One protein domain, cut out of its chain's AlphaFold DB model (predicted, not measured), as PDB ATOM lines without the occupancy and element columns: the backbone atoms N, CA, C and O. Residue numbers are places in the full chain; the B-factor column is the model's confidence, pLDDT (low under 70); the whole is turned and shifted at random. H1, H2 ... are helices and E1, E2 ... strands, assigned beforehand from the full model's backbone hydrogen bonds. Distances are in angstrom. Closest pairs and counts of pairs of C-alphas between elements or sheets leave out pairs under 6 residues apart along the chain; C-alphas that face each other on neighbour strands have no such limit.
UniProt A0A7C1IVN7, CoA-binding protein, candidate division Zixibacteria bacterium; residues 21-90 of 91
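AT A GLANCE: This is residues 21 to 90 of the 91 residues of the protein "CoA-binding protein" of candidate division Zixibacteria bacterium (UniProt A0A7C1IVN7). Three very short parallel stretches lie side by side as a small core, E1, E2 in the middle, and the unnamed residues 76 to 77, and helices H1 and H2 pack side by side over one face of it. At the far end of the printed part a third helix, H3, leads away from this body, and residues 85 to 90 stick out. The printed part has 70 residues, with three named helices and two named strands in the order E1, H1, E2, H2, H3; the sheet's order is E1, E2, parallel. The class is mostly helix, though under half of the residues are in named elements. The whole is compact, with a radius of gyration of the C-alphas of 11.9 A and spans of 32 by 26 by 23 A.

HOW THE PARTS SIT: Start at E1, residues 30 to 32, and look across to E2, residues 54 to 56: they are parallel neighbours at 12 degrees, and the C-alphas of Asp 31 and Trp 55, which face each other, are 4.8 A apart. N 32 and O 55 are within hydrogen-bond range at 2.8 A, as are N 55 and O 30 at 2.8 A. Between them in the chain comes H1, residues 39 to 48, and E1, H1 and E2 form a strand-helix-strand unit, two parallel neighbour strands with a helix between, whose crossover is right-handed. The closest C-alphas of H1 and E1 are those of Val 39 and Cys 32, 7.6 A apart; for H1 and E2 they are those of Ile 43 and Phe 54, 7.4 A. Further along, H2, residues 63 to 71, is close to H1 but not clearly touching: the closest C-alphas, of Arg 65 and Gly 40, are 7.6 A apart. H1 and H2 run the same way at a shallow tilt of 26 degrees. After H2, residues 76 to 77 make a short parallel pairing with residues 54 to 55 of E2. Last comes H3, residues 82 to 89, whose closest C-alpha to E2 is that of Ile 82, 7.8 A from that of Trp 55. H3 and H1 are apart, and H3 and E1 only just so, at 8.3 A. In H1, H2 and H3 every O i to N i+4 pair is within hydrogen-bond range.

IN THESE COORDINATES: Find C-alpha 30 at (-32.399, 5.205, -20.912), where E1 begins its 6.0 A. H1 begins at C-alpha 39, (-32.200, 16.243, -20.571), and runs 14.5 A. E2 measures 6.4 A, H2 12.2 A and H3 10.4 A; H3 ends at C-alpha 89, (-17.037, -2.589, -10.820).

THE WHOLE: The C-alphas of Ser 22 and Arg 88, the two farthest apart, are 33.3 A from each other. The printed part has no cut; the link from H1 to E2 is tight, the others are short. In this model no printed residue has a pLDDT under 70.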
ATOM      1  N   ARG A  21     -40.520   7.185 -28.021       97.38
ATOM      2  CA  ARG A  21     -41.850   6.683 -28.431       97.38
ATOM      3  C   ARG A  21     -41.811   5.871 -29.724       97.38
ATOM      4  O   ARG A  21     -42.641   4.988 -29.926       97.38
ATOM      5  N   SER A  22     -40.859   6.168 -30.601       97.88
ATOM      6  CA  SER A  22     -40.694   5.501 -31.891       97.88
ATOM      7  C   SER A  22     -40.026   4.126 -31.784       97.88
ATOM      8  O   SER A  22     -40.007   3.379 -32.767       97.88
ATOM      9  N   ILE A  23     -39.460   3.781 -30.624       97.69
ATOM     10  CA  ILE A  23     -38.770   2.506 -30.407       97.69
ATOM     11  C   ILE A  23     -39.802   1.377 -30.258       97.69
ATOM     12  O   ILE A  23     -40.694   1.465 -29.416       97.69
ATOM     13  N   PRO A  24     -39.691   0.280 -31.028       95.62
ATOM     14  CA  PRO A  24     -40.539  -0.884 -30.829       95.62
ATOM     15  C   PRO A  24     -40.099  -1.685 -29.595       95.62
ATOM     16  O   PRO A  24     -38.915  -1.967 -29.417       95.62
ATOM     17  N   GLY A  25     -41.068  -2.140 -28.800       92.88
ATOM     18  CA  GLY A  25     -40.827  -2.987 -27.630       92.88
ATOM     19  C   GLY A  25     -40.658  -2.203 -26.327       92.88
ATOM     20  O   GLY A  25     -41.031  -1.037 -26.236       92.88
ATOM     21  N   SER A  26     -40.150  -2.875 -25.294       93.06
ATOM     22  CA  SER A  26     -39.912  -2.284 -23.974       93.06
ATOM     23  C   SER A  26     -38.502  -1.705 -23.859       93.06
ATOM     24  O   SER A  26     -37.549  -2.251 -24.413       93.06
ATOM     25  N   ILE A  27     -38.368  -0.618 -23.098       97.50
ATOM     26  CA  ILE A  27     -37.087   0.026 -22.797       97.50
ATOM     27  C   ILE A  27     -36.798  -0.159 -21.309       97.50
ATOM     28  O   ILE A  27     -37.524   0.356 -20.463       97.50
ATOM     29  N   ASP A  28     -35.717  -0.873 -20.999       97.06
ATOM     30  CA  ASP A  28     -35.342  -1.161 -19.612       97.06
ATOM     31  C   ASP A  28     -34.537  -0.036 -18.957       97.06
ATOM     32  O   ASP A  28     -34.609   0.134 -17.743       97.06
ATOM     33  N   LEU A  29     -33.746   0.707 -19.736       98.06
ATOM     34  CA  LEU A  29     -32.856   1.774 -19.272       98.06
ATOM     35  C   LEU A  29     -32.660   2.810 -20.380       98.06
ATOM     36  O   LEU A  29     -32.328   2.452 -21.511       98.06
ATOM     37  N   VAL A  30     -32.785   4.092 -20.035       98.44
ATOM     38  CA  VAL A  30     -32.399   5.205 -20.912       98.44
ATOM     39  C   VAL A  30     -31.009   5.693 -20.515       98.44
ATOM     40  O   VAL A  30     -30.837   6.283 -19.449       98.44
ATOM     41  N   ASP A  31     -30.028   5.452 -21.384       98.56
ATOM     42  CA  ASP A  31     -28.670   5.985 -21.262       98.56
ATOM     43  C   ASP A  31     -28.543   7.299 -22.048       98.56
ATOM     44  O   ASP A  31     -28.664   7.313 -23.276       98.56
ATOM     45  N   CYS A  32     -28.369   8.421 -21.349       98.00
ATOM     46  CA  CYS A  32     -28.566   9.749 -21.917       98.00
ATOM     47  C   CYS A  32     -27.284  10.587 -21.967       98.00
ATOM     48  O   CYS A  32     -26.638  10.848 -20.951       98.00
ATOM     49  N   PHE A  33     -26.995  11.091 -23.169       97.75
ATOM     50  CA  PHE A  33     -25.868  11.975 -23.488       97.75
ATOM     51  C   PHE A  33     -26.310  13.417 -23.813       97.75
ATOM     52  O   PHE A  33     -25.508  14.229 -24.274       97.75
ATOM     53  N   ARG A  34     -27.597  13.756 -23.628       96.56
ATOM     54  CA  ARG A  34     -28.097  15.123 -23.859       96.56
ATOM     55  C   ARG A  34     -27.589  16.064 -22.769       96.56
ATOM     56  O   ARG A  34     -27.419  15.655 -21.630       96.56
ATOM     57  N   ARG A  35     -27.382  17.341 -23.108       97.81
ATOM     58  CA  ARG A  35     -26.952  18.351 -22.130       97.81
ATOM     59  C   ARG A  35     -27.977  18.517 -21.005       97.81
ATOM     60  O   ARG A  35     -29.180  18.402 -21.245       97.81
ATOM     61  N   SER A  36     -27.497  18.857 -19.811       98.25
ATOM     62  CA  SER A  36     -28.310  19.027 -18.599       98.25
ATOM     63  C   SER A  36     -29.480  19.998 -18.776       98.25
ATOM     64  O   SER A  36     -30.539  19.783 -18.197       98.25
ATOM     65  N   GLU A  37     -29.346  21.030 -19.615       97.88
ATOM     66  CA  GLU A  37     -30.413  22.022 -19.813       97.88
ATOM     67  C   GLU A  37     -31.632  21.458 -20.557       97.88
ATOM     68  O   GLU A  37     -32.709  22.042 -20.494       97.88
ATOM     69  N   VAL A  38     -31.467  20.343 -21.277       97.06
ATOM     70  CA  VAL A  38     -32.514  19.755 -22.133       97.06
ATOM     71  C   VAL A  38     -32.789  18.281 -21.835       97.06
ATOM     72  O   VAL A  38     -33.696  17.692 -22.415       97.06
ATOM     73  N   VAL A  39     -32.031  17.660 -20.926       98.00
ATOM     74  CA  VAL A  39     -32.200  16.243 -20.571       98.00
ATOM     75  C   VAL A  39     -33.555  15.957 -19.920       98.00
ATOM     76  O   VAL A  39     -34.089  14.860 -20.076       98.00
ATOM     77  N   GLY A  40     -34.141  16.962 -19.259       97.88
ATOM     78  CA  GLY A  40     -35.462  16.872 -18.642       97.88
ATOM     79  C   GLY A  40     -36.546  16.415 -19.619       97.88
ATOM     80  O   GLY A  40     -37.348  15.569 -19.255       97.88
ATOM     81  N   GLU A  41     -36.504  16.866 -20.877       97.56
ATOM     82  CA  GLU A  41     -37.463  16.457 -21.917       97.56
ATOM     83  C   GLU A  41     -37.427  14.945 -22.178       97.56
ATOM     84  O   GLU A  41     -38.461  14.309 -22.352       97.56
ATOM     85  N   THR A  42     -36.225  14.361 -22.188       97.75
ATOM     86  CA  THR A  42     -36.029  12.924 -22.425       97.75
ATOM     87  C   THR A  42     -36.426  12.101 -21.201       97.75
ATOM     88  O   THR A  42     -36.944  10.996 -21.348       97.75
ATOM     89  N   ILE A  43     -36.221  12.635 -19.992       98.25
ATOM     90  CA  ILE A  43     -36.706  12.002 -18.761       98.25
ATOM     91  C   ILE A  43     -38.236  12.015 -18.732       98.25
ATOM     92  O   ILE A  43     -38.844  10.981 -18.477       98.25
ATOM     93  N   ASP A  44     -38.851  13.159 -19.031       97.81
ATOM     94  CA  ASP A  44     -40.305  13.323 -19.019       97.81
ATOM     95  C   ASP A  44     -40.968  12.403 -20.059       97.81
ATOM     96  O   ASP A  44     -41.888  11.661 -19.718       97.81
ATOM     97  N   GLU A  45     -40.432  12.341 -21.285       97.69
ATOM     98  CA  GLU A  45     -40.868  11.370 -22.297       97.69
ATOM     99  C   GLU A  45     -40.747   9.921 -21.802       97.69
ATOM    100  O   GLU A  45     -41.665   9.120 -21.983       97.69
ATOM    101  N   GLY A  46     -39.623   9.562 -21.176       97.50
ATOM    102  CA  GLY A  46     -39.430   8.207 -20.672       97.50
ATOM    103  C   GLY A  46     -40.432   7.849 -19.572       97.50
ATOM    104  O   GLY A  46     -41.000   6.758 -19.587       97.50
ATOM    105  N   LEU A  47     -40.703   8.782 -18.657       97.06
ATOM    106  CA  LEU A  47     -41.683   8.601 -17.586       97.06
ATOM    107  C   LEU A  47     -43.106   8.425 -18.133       97.06
ATOM    108  O   LEU A  47     -43.844   7.582 -17.625       97.06
ATOM    109  N   GLU A  48     -43.483   9.162 -19.182       96.69
ATOM    110  CA  GLU A  48     -44.765   8.982 -19.882       96.69
ATOM    111  C   GLU A  48     -44.905   7.582 -20.498       96.69
ATOM    112  O   GLU A  48     -46.001   7.021 -20.527       96.69
ATOM    113  N   LEU A  49     -43.793   6.996 -20.944       96.88
ATOM    114  CA  LEU A  49     -43.722   5.631 -21.472       96.88
ATOM    115  C   LEU A  49     -43.605   4.552 -20.382       96.88
ATOM    116  O   LEU A  49     -43.503   3.366 -20.696       96.88
ATOM    117  N   GLY A  50     -43.627   4.933 -19.101       95.75
ATOM    118  CA  GLY A  50     -43.503   4.013 -17.969       95.75
ATOM    119  C   GLY A  50     -42.068   3.576 -17.660       95.75
ATOM    120  O   GLY A  50     -41.862   2.649 -16.872       95.75
ATOM    121  N   ILE A  51     -41.068   4.238 -18.242       97.75
ATOM    122  CA  ILE A  51     -39.653   3.973 -17.992       97.75
ATOM    123  C   ILE A  51     -39.236   4.726 -16.734       97.75
ATOM    124  O   ILE A  51     -39.359   5.943 -16.653       97.75
ATOM    125  N   ASN A  52     -38.711   3.997 -15.751       96.25
ATOM    126  CA  ASN A  52     -38.295   4.565 -14.462       96.25
ATOM    127  C   ASN A  52     -36.784   4.458 -14.221       96.25
ATOM    128  O   ASN A  52     -36.314   4.770 -13.128       96.25
ATOM    129  N   ASN A  53     -36.036   4.006 -15.229       98.50
ATOM    130  CA  ASN A  53     -34.611   3.737 -15.136       98.50
ATOM    131  C   ASN A  53     -33.849   4.662 -16.086       98.50
ATOM    132  O   ASN A  53     -33.956   4.532 -17.308       98.50
ATOM    133  N   PHE A  54     -33.056   5.570 -15.525       98.75
ATOM    134  CA  PHE A  54     -32.284   6.550 -16.281       98.75
ATOM    135  C   PHE A  54     -30.829   6.567 -15.823       98.75
ATOM    136  O   PHE A  54     -30.526   6.535 -14.627       98.75
ATOM    137  N   TRP A  55     -29.929   6.662 -16.792       98.75
ATOM    138  CA  TRP A  55     -28.507   6.875 -16.585       98.75
ATOM    139  C   TRP A  55     -28.094   8.128 -17.346       98.75
ATOM    140  O   TRP A  55     -28.017   8.125 -18.569       98.75
ATOM    141  N   LEU A  56     -27.843   9.222 -16.634       98.69
ATOM    142  CA  LEU A  56     -27.290  10.430 -17.234       98.69
ATOM    143  C   LEU A  56     -25.767  10.327 -17.202       98.69
ATOM    144  O   LEU A  56     -25.171  10.126 -16.139       98.69
ATOM    145  N   GLN A  57     -25.149  10.414 -18.377       98.62
ATOM    146  CA  GLN A  57     -23.710  10.231 -18.530       98.62
ATOM    147  C   GLN A  57     -22.905  11.330 -17.825       98.62
ATOM    148  O   GLN A  57     -23.443  12.319 -17.327       98.62
ATOM    149  N   GLU A  58     -21.588  11.133 -17.756       98.31
ATOM    150  CA  GLU A  58     -20.643  12.083 -17.159       98.31
ATOM    151  C   GLU A  58     -20.862  13.509 -17.705       98.31
ATOM    152  O   GLU A  58     -20.938  13.715 -18.916       98.31
ATOM    153  N   GLY A  59     -21.001  14.488 -16.808       98.06
ATOM    154  CA  GLY A  59     -21.317  15.881 -17.133       98.06
ATOM    155  C   GLY A  59     -22.811  16.209 -17.272       98.06
ATOM    156  O   GLY A  59     -23.155  17.389 -17.364       98.06
ATOM    157  N   VAL A  60     -23.705  15.216 -17.249       98.56
ATOM    158  CA  VAL A  60     -25.160  15.409 -17.373       98.56
ATOM    159  C   VAL A  60     -25.849  15.216 -16.022       98.56
ATOM    160  O   VAL A  60     -25.688  14.185 -15.364       98.56
ATOM    161  N   ARG A  61     -26.634  16.212 -15.595       98.31
ATOM    162  CA  ARG A  61     -27.267  16.261 -14.268       98.31
ATOM    163  C   ARG A  61     -28.704  16.782 -14.332       98.31
ATOM    164  O   ARG A  61     -28.976  17.766 -15.008       98.31
ATOM    165  N   ASP A  62     -29.583  16.166 -13.546       98.38
ATOM    166  CA  ASP A  62     -30.901  16.693 -13.166       98.38
ATOM    167  C   ASP A  62     -31.227  16.179 -11.753       98.38
ATOM    168  O   ASP A  62     -31.710  15.059 -11.561       98.38
ATOM    169  N   GLU A  63     -30.878  16.972 -10.738       98.19
ATOM    170  CA  GLU A  63     -31.019  16.569  -9.334       98.19
ATOM    171  C   GLU A  63     -32.487  16.438  -8.918       98.19
ATOM    172  O   GLU A  63     -32.842  15.524  -8.171       98.19
ATOM    173  N   MET A  64     -33.344  17.327  -9.424       97.50
ATOM    174  CA  MET A  64     -34.756  17.384  -9.062       97.50
ATOM    175  C   MET A  64     -35.495  16.143  -9.562       97.50
ATOM    176  O   MET A  64     -36.119  15.435  -8.766       97.50
ATOM    177  N   ARG A  65     -35.373  15.813 -10.854       97.56
ATOM    178  CA  ARG A  65     -35.979  14.589 -11.399       97.56
ATOM    179  C   ARG A  65     -35.326  13.342 -10.820       97.56
ATOM    180  O   ARG A  65     -36.030  12.393 -10.477       97.56
ATOM    181  N   GLY A  66     -34.008  13.366 -10.620       97.94
ATOM    182  CA  GLY A  66     -33.289  12.265  -9.987       97.94
ATOM    183  C   GLY A  66     -33.762  11.963  -8.563       97.94
ATOM    184  O   GLY A  66     -33.827  10.797  -8.175       97.94
ATOM    185  N   PHE A  67     -34.118  12.980  -7.776       98.00
ATOM    186  CA  PHE A  67     -34.732  12.798  -6.459       98.00
ATOM    187  C   PHE A  67     -36.125  12.160  -6.570       98.00
ATOM    188  O   PHE A  67     -36.394  11.149  -5.920       98.00
ATOM    189  N   LEU A  68     -36.986  12.705  -7.435       97.19
ATOM    190  CA  LEU A  68     -38.367  12.239  -7.608       97.19
ATOM    191  C   LEU A  68     -38.449  10.787  -8.098       97.19
ATOM    192  O   LEU A  68     -39.275  10.013  -7.612       97.19
ATOM    193  N   ILE A  69     -37.588  10.401  -9.042       98.19
ATOM    194  CA  ILE A  69     -37.551   9.042  -9.595       98.19
ATOM    195  C   ILE A  69     -37.120   8.040  -8.525       98.19
ATOM    196  O   ILE A  69     -37.790   7.026  -8.329       98.19
ATOM    197  N   ARG A  70     -36.061   8.350  -7.763       98.19
ATOM    198  CA  ARG A  70     -35.600   7.483  -6.666       98.19
ATOM    199  C   ARG A  70     -36.644   7.345  -5.562       98.19
ATOM    200  O   ARG A  70     -36.822   6.251  -5.038       98.19
ATOM    201  N   GLN A  71     -37.376   8.415  -5.239       97.75
ATOM    202  CA  GLN A  71     -38.458   8.365  -4.249       97.75
ATOM    203  C   GLN A  71     -39.572   7.384  -4.654       97.75
ATOM    204  O   GLN A  71     -40.179   6.747  -3.797       97.75
ATOM    205  N   LYS A  72     -39.814   7.230  -5.960       96.50
ATOM    206  CA  LYS A  72     -40.772   6.269  -6.528       96.50
ATOM    207  C   LYS A  72     -40.194   4.856  -6.705       96.50
ATOM    208  O   LYS A  72     -40.868   3.997  -7.261       96.50
ATOM    209  N   GLY A  73     -38.963   4.610  -6.249       97.25
ATOM    210  CA  GLY A  73     -38.272   3.327  -6.390       97.25
ATOM    211  C   GLY A  73     -37.629   3.092  -7.761       97.25
ATOM    212  O   GLY A  73     -37.188   1.979  -8.031       97.25
ATOM    213  N   GLY A  74     -37.569   4.112  -8.624       97.88
ATOM    214  CA  GLY A  74     -36.895   4.033  -9.919       97.88
ATOM    215  C   GLY A  74     -35.369   4.077  -9.802       97.88
ATOM    216  O   GLY A  74     -34.810   4.604  -8.833       97.88
ATOM    217  N   PHE A  75     -34.682   3.545 -10.811       98.50
ATOM    218  CA  PHE A  75     -33.228   3.603 -10.901       98.50
ATOM    219  C   PHE A  75     -32.792   4.918 -11.552       98.50
ATOM    220  O   PHE A  75     -33.159   5.227 -12.681       98.50
ATOM    221  N   PHE A  76     -31.975   5.707 -10.858       98.62
ATOM    222  CA  PHE A  76     -31.452   6.947 -11.421       98.62
ATOM    223  C   PHE A  76     -29.979   7.110 -11.079       98.62
ATOM    224  O   PHE A  76     -29.601   7.171  -9.903       98.62
ATOM    225  N   VAL A  77     -29.155   7.233 -12.111       98.50
ATOM    226  CA  VAL A  77     -27.738   7.583 -12.022       98.50
ATOM    227  C   VAL A  77     -27.522   8.864 -12.815       98.50
ATOM    228  O   VAL A  77     -28.146   9.063 -13.850       98.50
ATOM    229  N   MET A  78     -26.666   9.748 -12.315       98.38
ATOM    230  CA  MET A  78     -26.260  10.952 -13.035       98.38
ATOM    231  C   MET A  78     -24.784  11.224 -12.810       98.38
ATOM    232  O   MET A  78     -24.237  10.792 -11.794       98.38
ATOM    233  N   ASP A  79     -24.180  11.958 -13.740       98.38
ATOM    234  CA  ASP A  79     -22.776  12.357 -13.700       98.38
ATOM    235  C   ASP A  79     -21.793  11.186 -13.538       98.38
ATOM    236  O   ASP A  79     -20.780  11.275 -12.847       98.38
ATOM    237  N   LEU A  80     -22.099  10.053 -14.172       98.19
ATOM    238  CA  LEU A  80     -21.221   8.888 -14.212       98.19
ATOM    239  C   LEU A  80     -21.216   8.302 -15.618       98.19
ATOM    240  O   LEU A  80     -22.256   8.178 -16.249       98.19
ATOM    241  N   CYS A  81     -20.055   7.879 -16.111       98.25
ATOM    242  CA  CYS A  81     -19.981   7.151 -17.374       98.25
ATOM    243  C   CYS A  81     -20.256   5.657 -17.153       98.25
ATOM    244  O   CYS A  81     -19.588   5.028 -16.321       98.25
ATOM    245  N   ILE A  82     -21.187   5.067 -17.912       97.25
ATOM    246  CA  ILE A  82     -21.532   3.642 -17.779       97.25
ATOM    247  C   ILE A  82     -20.337   2.726 -18.078       97.25
ATOM    248  O   ILE A  82     -20.075   1.800 -17.320       97.25
ATOM    249  N   ALA A  83     -19.540   3.036 -19.108       96.50
ATOM    250  CA  ALA A  83     -18.379   2.233 -19.493       96.50
ATOM    251  C   ALA A  83     -17.270   2.273 -18.427       96.50
ATOM    252  O   ALA A  83     -16.757   1.230 -18.028       96.50
ATOM    253  N   LYS A  84     -16.945   3.467 -17.903       97.88
ATOM    254  CA  LYS A  84     -15.976   3.613 -16.799       97.88
ATOM    255  C   LYS A  84     -16.470   2.917 -15.528       97.88
ATOM    256  O   LYS A  84     -15.682   2.313 -14.806       97.88
ATOM    257  N   THR A  85     -17.773   2.999 -15.253       97.62
ATOM    258  CA  THR A  85     -18.382   2.374 -14.074       97.62
ATOM    259  C   THR A  85     -18.358   0.855 -14.190       97.62
ATOM    260  O   THR A  85     -17.966   0.193 -13.234       97.62
ATOM    261  N   TYR A  86     -18.687   0.317 -15.367       96.31
ATOM    262  CA  TYR A  86     -18.579  -1.104 -15.681       96.31
ATOM    263  C   TYR A  86     -17.148  -1.603 -15.467       96.31
ATOM    264  O   TYR A  86     -16.939  -2.481 -14.640       96.31
ATOM    265  N   ALA A  87     -16.158  -0.975 -16.111       97.19
ATOM    266  CA  ALA A  87     -14.752  -1.377 -16.009       97.19
ATOM    267  C   ALA A  87     -14.189  -1.294 -14.578       97.19
ATOM    268  O   ALA A  87     -13.246  -2.000 -14.236       97.19
ATOM    269  N   ARG A  88     -14.743  -0.413 -13.733       96.06
ATOM    270  CA  ARG A  88     -14.348  -0.297 -12.324       96.06
ATOM    271  C   ARG A  88     -14.987  -1.368 -11.438       96.06
ATOM    272  O   ARG A  88     -14.379  -1.758 -10.447       96.06
ATOM    273  N   LEU A  89     -16.235  -1.744 -11.713       95.38
ATOM    274  CA  LEU A  89     -17.037  -2.589 -10.820       95.38
ATOM    275  C   LEU A  89     -17.036  -4.065 -11.212       95.38
ATOM    276  O   LEU A  89     -17.278  -4.906 -10.349       95.38
ATOM    277  N   LEU A  90     -16.810  -4.373 -12.488       90.00
ATOM    278  CA  LEU A  90     -16.902  -5.721 -13.027       90.00
ATOM    279  C   LEU A  90     -15.542  -6.154 -13.606       90.00
ATOM    280  O   LEU A  90     -14.913  -5.349 -14.295       90.00
TER     281      LEU A  90